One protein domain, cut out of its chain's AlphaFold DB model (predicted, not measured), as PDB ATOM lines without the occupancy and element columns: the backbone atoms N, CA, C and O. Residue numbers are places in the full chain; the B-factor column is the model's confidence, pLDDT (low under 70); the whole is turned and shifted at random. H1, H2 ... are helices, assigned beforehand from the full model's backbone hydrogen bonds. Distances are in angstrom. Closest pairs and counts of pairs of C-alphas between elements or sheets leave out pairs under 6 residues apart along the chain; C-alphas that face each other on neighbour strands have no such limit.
ATOM      1  N   GLN A 255     128.805  -3.377  -1.785       90.31
ATOM      2  CA  GLN A 255     128.076  -3.835  -2.970       90.31
ATOM      3  C   GLN A 255     126.589  -3.456  -2.927       90.31
ATOM      4  O   GLN A 255     126.051  -3.018  -3.937       90.31
ATOM      5  N   VAL A 256     125.925  -3.547  -1.769       91.81
ATOM      6  CA  VAL A 256     124.523  -3.115  -1.610       91.81
ATOM      7  C   VAL A 256     124.406  -1.597  -1.767       91.81
ATOM      8  O   VAL A 256     123.455  -1.106  -2.376       91.81
ATOM      9  N   PHE A 257     125.382  -0.843  -1.256       91.62
ATOM     10  CA  PHE A 257     125.441   0.604  -1.440       91.62
ATOM     11  C   PHE A 257     125.611   0.990  -2.918       91.62
ATOM     12  O   PHE A 257     124.856   1.828  -3.419       91.62
ATOM     13  N   GLU A 258     126.561   0.372  -3.628       92.00
ATOM     14  CA  GLU A 258     126.769   0.630  -5.057       92.00
ATOM     15  C   GLU A 258     125.565   0.179  -5.900       92.00
ATOM     16  O   GLU A 258     125.100   0.966  -6.717       92.00
ATOM     17  N   ASP A 259     124.952  -0.977  -5.620       91.19
ATOM     18  CA  ASP A 259     123.713  -1.429  -6.274       91.19
ATOM     19  C   ASP A 259     122.554  -0.433  -6.103       91.19
ATOM     20  O   ASP A 259     121.806  -0.156  -7.043       91.19
ATOM     21  N   LYS A 260     122.371   0.117  -4.894       91.12
ATOM     22  CA  LYS A 260     121.334   1.128  -4.617       91.12
ATOM     23  C   LYS A 260     121.625   2.449  -5.312       91.12
ATOM     24  O   LYS A 260     120.701   3.111  -5.788       91.12
ATOM     25  N   LYS A 261     122.894   2.849  -5.352       91.94
ATOM     26  CA  LYS A 261     123.373   4.048  -6.044       91.94
ATOM     27  C   LYS A 261     123.205   3.906  -7.556       91.94
ATOM     28  O   LYS A 261     122.740   4.853  -8.185       91.94
ATOM     29  N   GLU A 262     123.497   2.736  -8.117       88.56
ATOM     30  CA  GLU A 262     123.265   2.392  -9.518       88.56
ATOM     31  C   GLU A 262     121.766   2.403  -9.849       88.56
ATOM     32  O   GLU A 262     121.342   3.109 -10.767       88.56
ATOM     33  N   ALA A 263     120.941   1.734  -9.038       88.31
ATOM     34  CA  ALA A 263     119.484   1.742  -9.163       88.31
ATOM     35  C   ALA A 263     118.893   3.160  -9.098       88.31
ATOM     36  O   ALA A 263     118.018   3.515  -9.884       88.31
ATOM     37  N   MET A 264     119.406   4.015  -8.209       87.00
ATOM     38  CA  MET A 264     119.004   5.420  -8.127       87.00
ATOM     39  C   MET A 264     119.468   6.238  -9.346       87.00
ATOM     40  O   MET A 264     118.709   7.075  -9.842       87.00
ATOM     41  N   LEU A 265     120.693   6.008  -9.831       85.94
ATOM     42  CA  LEU A 265     121.294   6.705 -10.973       85.94
ATOM     43  C   LEU A 265     120.576   6.368 -12.289       85.94
ATOM     44  O   LEU A 265     120.265   7.269 -13.071       85.94
ATOM     45  N   TYR A 266     120.274   5.088 -12.502       82.62
ATOM     46  CA  TYR A 266     119.575   4.565 -13.677       82.62
ATOM     47  C   TYR A 266     118.090   4.265 -13.417       82.62
ATOM     48  O   TYR A 266     117.481   3.502 -14.161       82.62
ATOM     49  N   GLY A 267     117.493   4.849 -12.374       79.56
ATOM     50  CA  GLY A 267     116.049   4.849 -12.103       79.56
ATOM     51  C   GLY A 267     115.356   3.492 -11.904       79.56
ATOM     52  O   GLY A 267     114.142   3.471 -11.719       79.56
ATOM     53  N   TYR A 268     116.040   2.353 -11.958       83.81
ATOM     54  CA  TYR A 268     115.403   1.049 -11.767       83.81
ATOM     55  C   TYR A 268     115.236   0.715 -10.277       83.81
ATOM     56  O   TYR A 268     115.694   1.428  -9.382       83.81
ATOM     57  N   LYS A 269     114.513  -0.366  -9.982       84.56
ATOM     58  CA  LYS A 269     114.237  -0.782  -8.606       84.56
ATOM     59  C   LYS A 269     115.289  -1.784  -8.117       84.56
ATOM     60  O   LYS A 269     115.276  -2.922  -8.556       84.56
ATOM     61  N   HIS A 270     116.113  -1.395  -7.145       87.56
ATOM     62  CA  HIS A 270     117.047  -2.309  -6.473       87.56
ATOM     63  C   HIS A 270     116.335  -3.548  -5.886       87.56
ATOM     64  O   HIS A 270     115.370  -3.409  -5.123       87.56
ATOM     65  N   ASP A 271     116.832  -4.749  -6.209       86.94
ATOM     66  CA  ASP A 271     116.434  -6.006  -5.567       86.94
ATOM     67  C   ASP A 271     117.354  -6.290  -4.361       86.94
ATOM     68  O   ASP A 271     118.538  -6.579  -4.551       86.94
ATOM     69  N   PRO A 272     116.826  -6.326  -3.120       85.88
ATOM     70  CA  PRO A 272     117.602  -6.603  -1.904       85.88
ATOM     71  C   PRO A 272     117.839  -8.111  -1.676       85.88
ATOM     72  O   PRO A 272     117.974  -8.567  -0.541       85.88
ATOM     73  N   LYS A 273     117.801  -8.932  -2.731       86.62
ATOM     74  CA  LYS A 273     118.050 -10.377  -2.626       86.62
ATOM     75  C   LYS A 273     119.553 -10.611  -2.591       86.62
ATOM     76  O   LYS A 273     120.239 -10.178  -3.508       86.62
ATOM     77  N   ALA A 274     120.038 -11.396  -1.630       80.69
ATOM     78  CA  ALA A 274     121.462 -11.722  -1.507       80.69
ATOM     79  C   ALA A 274     122.094 -12.255  -2.812       80.69
ATOM     80  O   ALA A 274     123.224 -11.915  -3.137       80.69
ATOM     81  N   SER A 275     121.342 -13.019  -3.614       83.31
ATOM     82  CA  SER A 275     121.793 -13.550  -4.911       83.31
ATOM     83  C   SER A 275     121.861 -12.524  -6.054       83.31
ATOM     84  O   SER A 275     122.153 -12.904  -7.184       83.31
ATOM     85  N   GLN A 276     121.483 -11.267  -5.818       83.19
ATOM     86  CA  GLN A 276     121.499 -10.164  -6.791       83.19
ATOM     87  C   GLN A 276     122.374  -8.995  -6.322       83.19
ATOM     88  O   GLN A 276     122.511  -8.021  -7.053       83.19
ATOM     89  N   ILE A 277     122.987  -9.101  -5.136       84.00
ATOM     90  CA  ILE A 277     123.968  -8.125  -4.655       84.00
ATOM     91  C   ILE A 277     125.166  -8.130  -5.620       84.00
ATOM     92  O   ILE A 277     125.748  -9.185  -5.869       84.00
ATOM     93  N   GLY A 278     125.488  -6.975  -6.204       83.50
ATOM     94  CA  GLY A 278     126.496  -6.816  -7.260       83.50
ATOM     95  C   GLY A 278     126.066  -7.299  -8.656       83.50
ATOM     96  O   GLY A 278     126.868  -7.248  -9.585       83.50
ATOM     97  N   TYR A 279     124.828  -7.782  -8.815       85.75
ATOM     98  CA  TYR A 279     124.284  -8.342 -10.061       85.75
ATOM     99  C   TYR A 279     122.816  -7.931 -10.249       85.75
ATOM    100  O   TYR A 279     121.909  -8.768 -10.317       85.75
ATOM    101  N   GLN A 280     122.574  -6.624 -10.296       84.19
ATOM    102  CA  GLN A 280     121.246  -6.059 -10.526       84.19
ATOM    103  C   GLN A 280     120.879  -6.131 -12.023       84.19
ATOM    104  O   GLN A 280     121.703  -5.830 -12.882       84.19
ATOM    105  N   ASP A 281     119.635  -6.502 -12.347       82.25
ATOM    106  CA  ASP A 281     119.107  -6.495 -13.723       82.25
ATOM    107  C   ASP A 281     117.967  -5.463 -13.839       82.25
ATOM    108  O   ASP A 281     116.823  -5.764 -13.466       82.25
ATOM    109  N   PRO A 282     118.237  -4.269 -14.405       80.69
ATOM    110  CA  PRO A 282     117.248  -3.203 -14.551       80.69
ATOM    111  C   PRO A 282     115.978  -3.623 -15.303       80.69
ATOM    112  O   PRO A 282     114.903  -3.073 -15.054       80.69
ATOM    113  N   PHE A 283     116.073  -4.580 -16.232       73.81
ATOM    114  CA  PHE A 283     114.953  -5.015 -17.064       73.81
ATOM    115  C   PHE A 283     114.100  -6.073 -16.360       73.81
ATOM    116  O   PHE A 283     112.870  -5.986 -16.404       73.81
ATOM    117  N   ALA A 284     114.720  -7.030 -15.663       75.75
ATOM    118  CA  ALA A 284     113.992  -7.996 -14.836       75.75
ATOM    119  C   ALA A 284     113.321  -7.338 -13.614       75.75
ATOM    120  O   ALA A 284     112.254  -7.776 -13.182       75.75
ATOM    121  N   GLN A 285     113.902  -6.255 -13.091       71.12
ATOM    122  CA  GLN A 285     113.445  -5.547 -11.886       71.12
ATOM    123  C   GLN A 285     112.249  -4.597 -12.104       71.12
ATOM    124  O   GLN A 285     111.839  -3.876 -11.192       71.12
ATOM    125  N   GLY A 286     111.637  -4.628 -13.292       66.25
ATOM    126  CA  GLY A 286     110.462  -3.821 -13.641       66.25
ATOM    127  C   GLY A 286     110.766  -2.566 -14.463       66.25
ATOM    128  O   GLY A 286     109.845  -1.799 -14.741       66.25
ATOM    129  N   GLY A 287     112.015  -2.385 -14.903       66.62
ATOM    130  CA  GLY A 287     112.425  -1.305 -15.794       66.62
ATOM    131  C   GLY A 287     112.770   0.008 -15.091       66.62
ATOM    132  O   GLY A 287     112.723   0.141 -13.868       66.62
ATOM    133  N   PHE A 288     113.113   1.001 -15.913       68.19
ATOM    134  CA  PHE A 288     113.424   2.365 -15.492       68.19
ATOM    135  C   PHE A 288     112.164   3.061 -14.950       68.19
ATOM    136  O   PHE A 288     111.256   3.411 -15.708       68.19
ATOM    137  N   ILE A 289     112.116   3.300 -13.643       66.38
ATOM    138  CA  ILE A 289     111.110   4.139 -12.994       66.38
ATOM    139  C   ILE A 289     111.637   5.585 -13.012       66.38
ATOM    140  O   ILE A 289     112.754   5.839 -12.561       66.38
ATOM    141  N   PRO A 290     110.870   6.577 -13.502       65.12
ATOM    142  CA  PRO A 290     111.324   7.963 -13.471       65.12
ATOM    143  C   PRO A 290     111.666   8.409 -12.043       65.12
ATOM    144  O   PRO A 290     110.855   8.255 -11.125       65.12
ATOM    145  N   THR A 291     112.849   9.002 -11.853       68.31
ATOM    146  CA  THR A 291     113.290   9.556 -10.559       68.31
ATOM    147  C   THR A 291     112.235  10.520 -10.003       68.31
ATOM    148  O   THR A 291     111.513  11.149 -10.776       68.31
ATOM    149  N   ALA A 292     112.157  10.728  -8.683       71.31
ATOM    150  CA  ALA A 292     111.150  11.611  -8.072       71.31
ATOM    151  C   ALA A 292     111.049  13.005  -8.739       71.31
ATOM    152  O   ALA A 292     109.950  13.511  -8.962       71.31
ATOM    153  N   ASP A 293     112.177  13.595  -9.146       73.81
ATOM    154  CA  ASP A 293     112.233  14.863  -9.891       73.81
ATOM    155  C   ASP A 293     111.693  14.769 -11.316       73.81
ATOM    156  O   ASP A 293     111.029  15.690 -11.796       73.81
ATOM    157  N   GLN A 294     111.943  13.648 -11.989       72.62
ATOM    158  CA  GLN A 294     111.376  13.359 -13.299       72.62
ATOM    159  C   GLN A 294     109.863  13.156 -13.172       72.62
ATOM    160  O   GLN A 294     109.121  13.815 -13.888       72.62
ATOM    161  N   MET A 295     109.383  12.386 -12.186       71.88
ATOM    162  CA  MET A 295     107.948  12.270 -11.887       71.88
ATOM    163  C   MET A 295     107.294  13.618 -11.556       71.88
ATOM    164  O   MET A 295     106.170  13.862 -11.990       71.88
ATOM    165  N   ARG A 296     107.967  14.518 -10.822       76.69
ATOM    166  CA  ARG A 296     107.454  15.880 -10.573       76.69
ATOM    167  C   ARG A 296     107.315  16.669 -11.876       76.69
ATOM    168  O   ARG A 296     106.247  17.218 -12.130       76.69
ATOM    169  N   LYS A 297     108.342  16.669 -12.733       76.75
ATOM    170  CA  LYS A 297     108.296  17.316 -14.058       76.75
ATOM    171  C   LYS A 297     107.226  16.702 -14.968       76.75
ATOM    172  O   LYS A 297     106.504  17.443 -15.618       76.75
ATOM    173  N   MET A 298     107.071  15.380 -14.950       68.56
ATOM    174  CA  MET A 298     106.079  14.643 -15.741       68.56
ATOM    175  C   MET A 298     104.637  14.920 -15.303       68.56
ATOM    176  O   MET A 298     103.766  15.091 -16.152       68.56
ATOM    177  N   LYS A 299     104.384  15.049 -13.992       74.19
ATOM    178  CA  LYS A 299     103.083  15.498 -13.464       74.19
ATOM    179  C   LYS A 299     102.758  16.931 -13.890       74.19
ATOM    180  O   LYS A 299     101.617  17.207 -14.238       74.19
ATOM    181  N   LEU A 300     103.756  17.818 -13.915       75.75
ATOM    182  CA  LEU A 300     103.602  19.190 -14.417       75.75
ATOM    183  C   LEU A 300     103.406  19.246 -15.945       75.75
ATOM    184  O   LEU A 300     102.711  20.132 -16.426       75.75
ATOM    185  N   SER A 301     103.968  18.299 -16.706       67.94
ATOM    186  CA  SER A 301     103.808  18.196 -18.167       67.94
ATOM    187  C   SER A 301     102.672  17.264 -18.619       67.94
ATOM    188  O   SER A 301     102.607  16.922 -19.801       67.94
ATOM    189  N   GLY A 302     101.814  16.789 -17.707       65.50
ATOM    190  CA  GLY A 302     100.708  15.868 -18.014       65.50
ATOM    191  C   GLY A 302     101.131  14.556 -18.696       65.50
ATOM    192  O   GLY A 302     100.351  13.947 -19.427       65.50
ATOM    193  N   THR A 303     102.389  14.139 -18.531       62.91
ATOM    194  CA  THR A 303     102.977  13.005 -19.253       62.91
ATOM    195  C   THR A 303     102.972  11.756 -18.377       62.91
ATOM    196  O   THR A 303     103.693  11.689 -17.387       62.91
ATOM    197  N   GLU A 304     102.179  10.751 -18.745       55.81
ATOM    198  CA  GLU A 304     102.086   9.504 -17.975       55.81
ATOM    199  C   GLU A 304     103.391   8.680 -18.005       55.81
ATOM    200  O   GLU A 304     104.009   8.582 -19.072       55.81
ATOM    201  N   PRO A 305     103.797   8.018 -16.897       52.44
ATOM    202  CA  PRO A 305     105.060   7.274 -16.802       52.44
ATOM    203  C   PRO A 305     105.279   6.253 -17.923       52.44
ATOM    204  O   PRO A 305     106.355   6.191 -18.510       52.44
ATOM    205  N   TRP A 306     104.242   5.496 -18.290       52.16
ATOM    206  CA  TRP A 306     104.318   4.467 -19.335       52.16
ATOM    207  C   TRP A 306     104.396   5.025 -20.766       52.16
ATOM    208  O   TRP A 306     104.755   4.289 -21.683       52.16
ATOM    209  N   LYS A 307     104.119   6.320 -20.982       54.12
ATOM    210  CA  LYS A 307     104.354   6.998 -22.274       54.12
ATOM    211  C   LYS A 307     105.829   7.384 -22.476       54.12
ATOM    212  O   LYS A 307     106.197   7.840 -23.555       54.12
ATOM    213  N   MET A 308     106.681   7.193 -21.461       48.84
ATOM    214  CA  MET A 308     108.122   7.472 -21.517       48.84
ATOM    215  C   MET A 308     108.917   6.409 -22.292       48.84
ATOM    216  O   MET A 308     110.056   6.678 -22.678       48.84
TER     217      MET A 308
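This is residues 255 to 308 of the 473 residues of an uncharacterized protein of Trichophyton tonsurans (strain CBS 112818) (UniProt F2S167). This is a loose rod with H1 near one end and H2 at the other, and a long loop between them that folds back past H1 toward its first residues before turning round to reach H2. The short H3 comes near H2 at that other end, and no helix touches another. The printed part has 54 residues with three named helices, in the order H1, H2, H3, and no named strand. The class is all helix, though under half of the residues, 24 of 54, are in named elements. The radius of gyration of the C-alphas is 12.6 A, and they span 38 by 19 by 12 A.

Start at H1, residues 255 to 265, which touches no helix. Next look to H2, residues 292 to 300, which is apart from H1. Then find H3, residues 305 to 308, which is also apart from H1. H2 and H3 are close but not clearly touching, and their closest C-alphas, those of Met 298 and Pro 305, are 7.5 A apart. In H1 and H2 every O i to N i+4 pair is within hydrogen-bond range; H3 is too short for such a pair, but its one O i to N i+3 pair is within range.

Find C-alpha 255 at (128.076, -3.835, -2.970); from there H1 runs 14.9 A to C-alpha 265. H2 begins at C-alpha 292, (111.150, 11.611, -8.072), and is 12.4 A long. H3 is 5.6 A long and ends at C-alpha 308, (108.122, 7.472, -21.517).

The two C-alphas farthest apart, those of Ser 275 and Ser 301, are 38.8 A apart. The printed part has no cut. The link from H1 to H2, residues 266 to 291, is long, and the link from H2 to H3 is tight. The mean pLDDT of the printed part is 77.0; look for values under 70 at residues 286 to 291, residue 298 and residues 301 to 308.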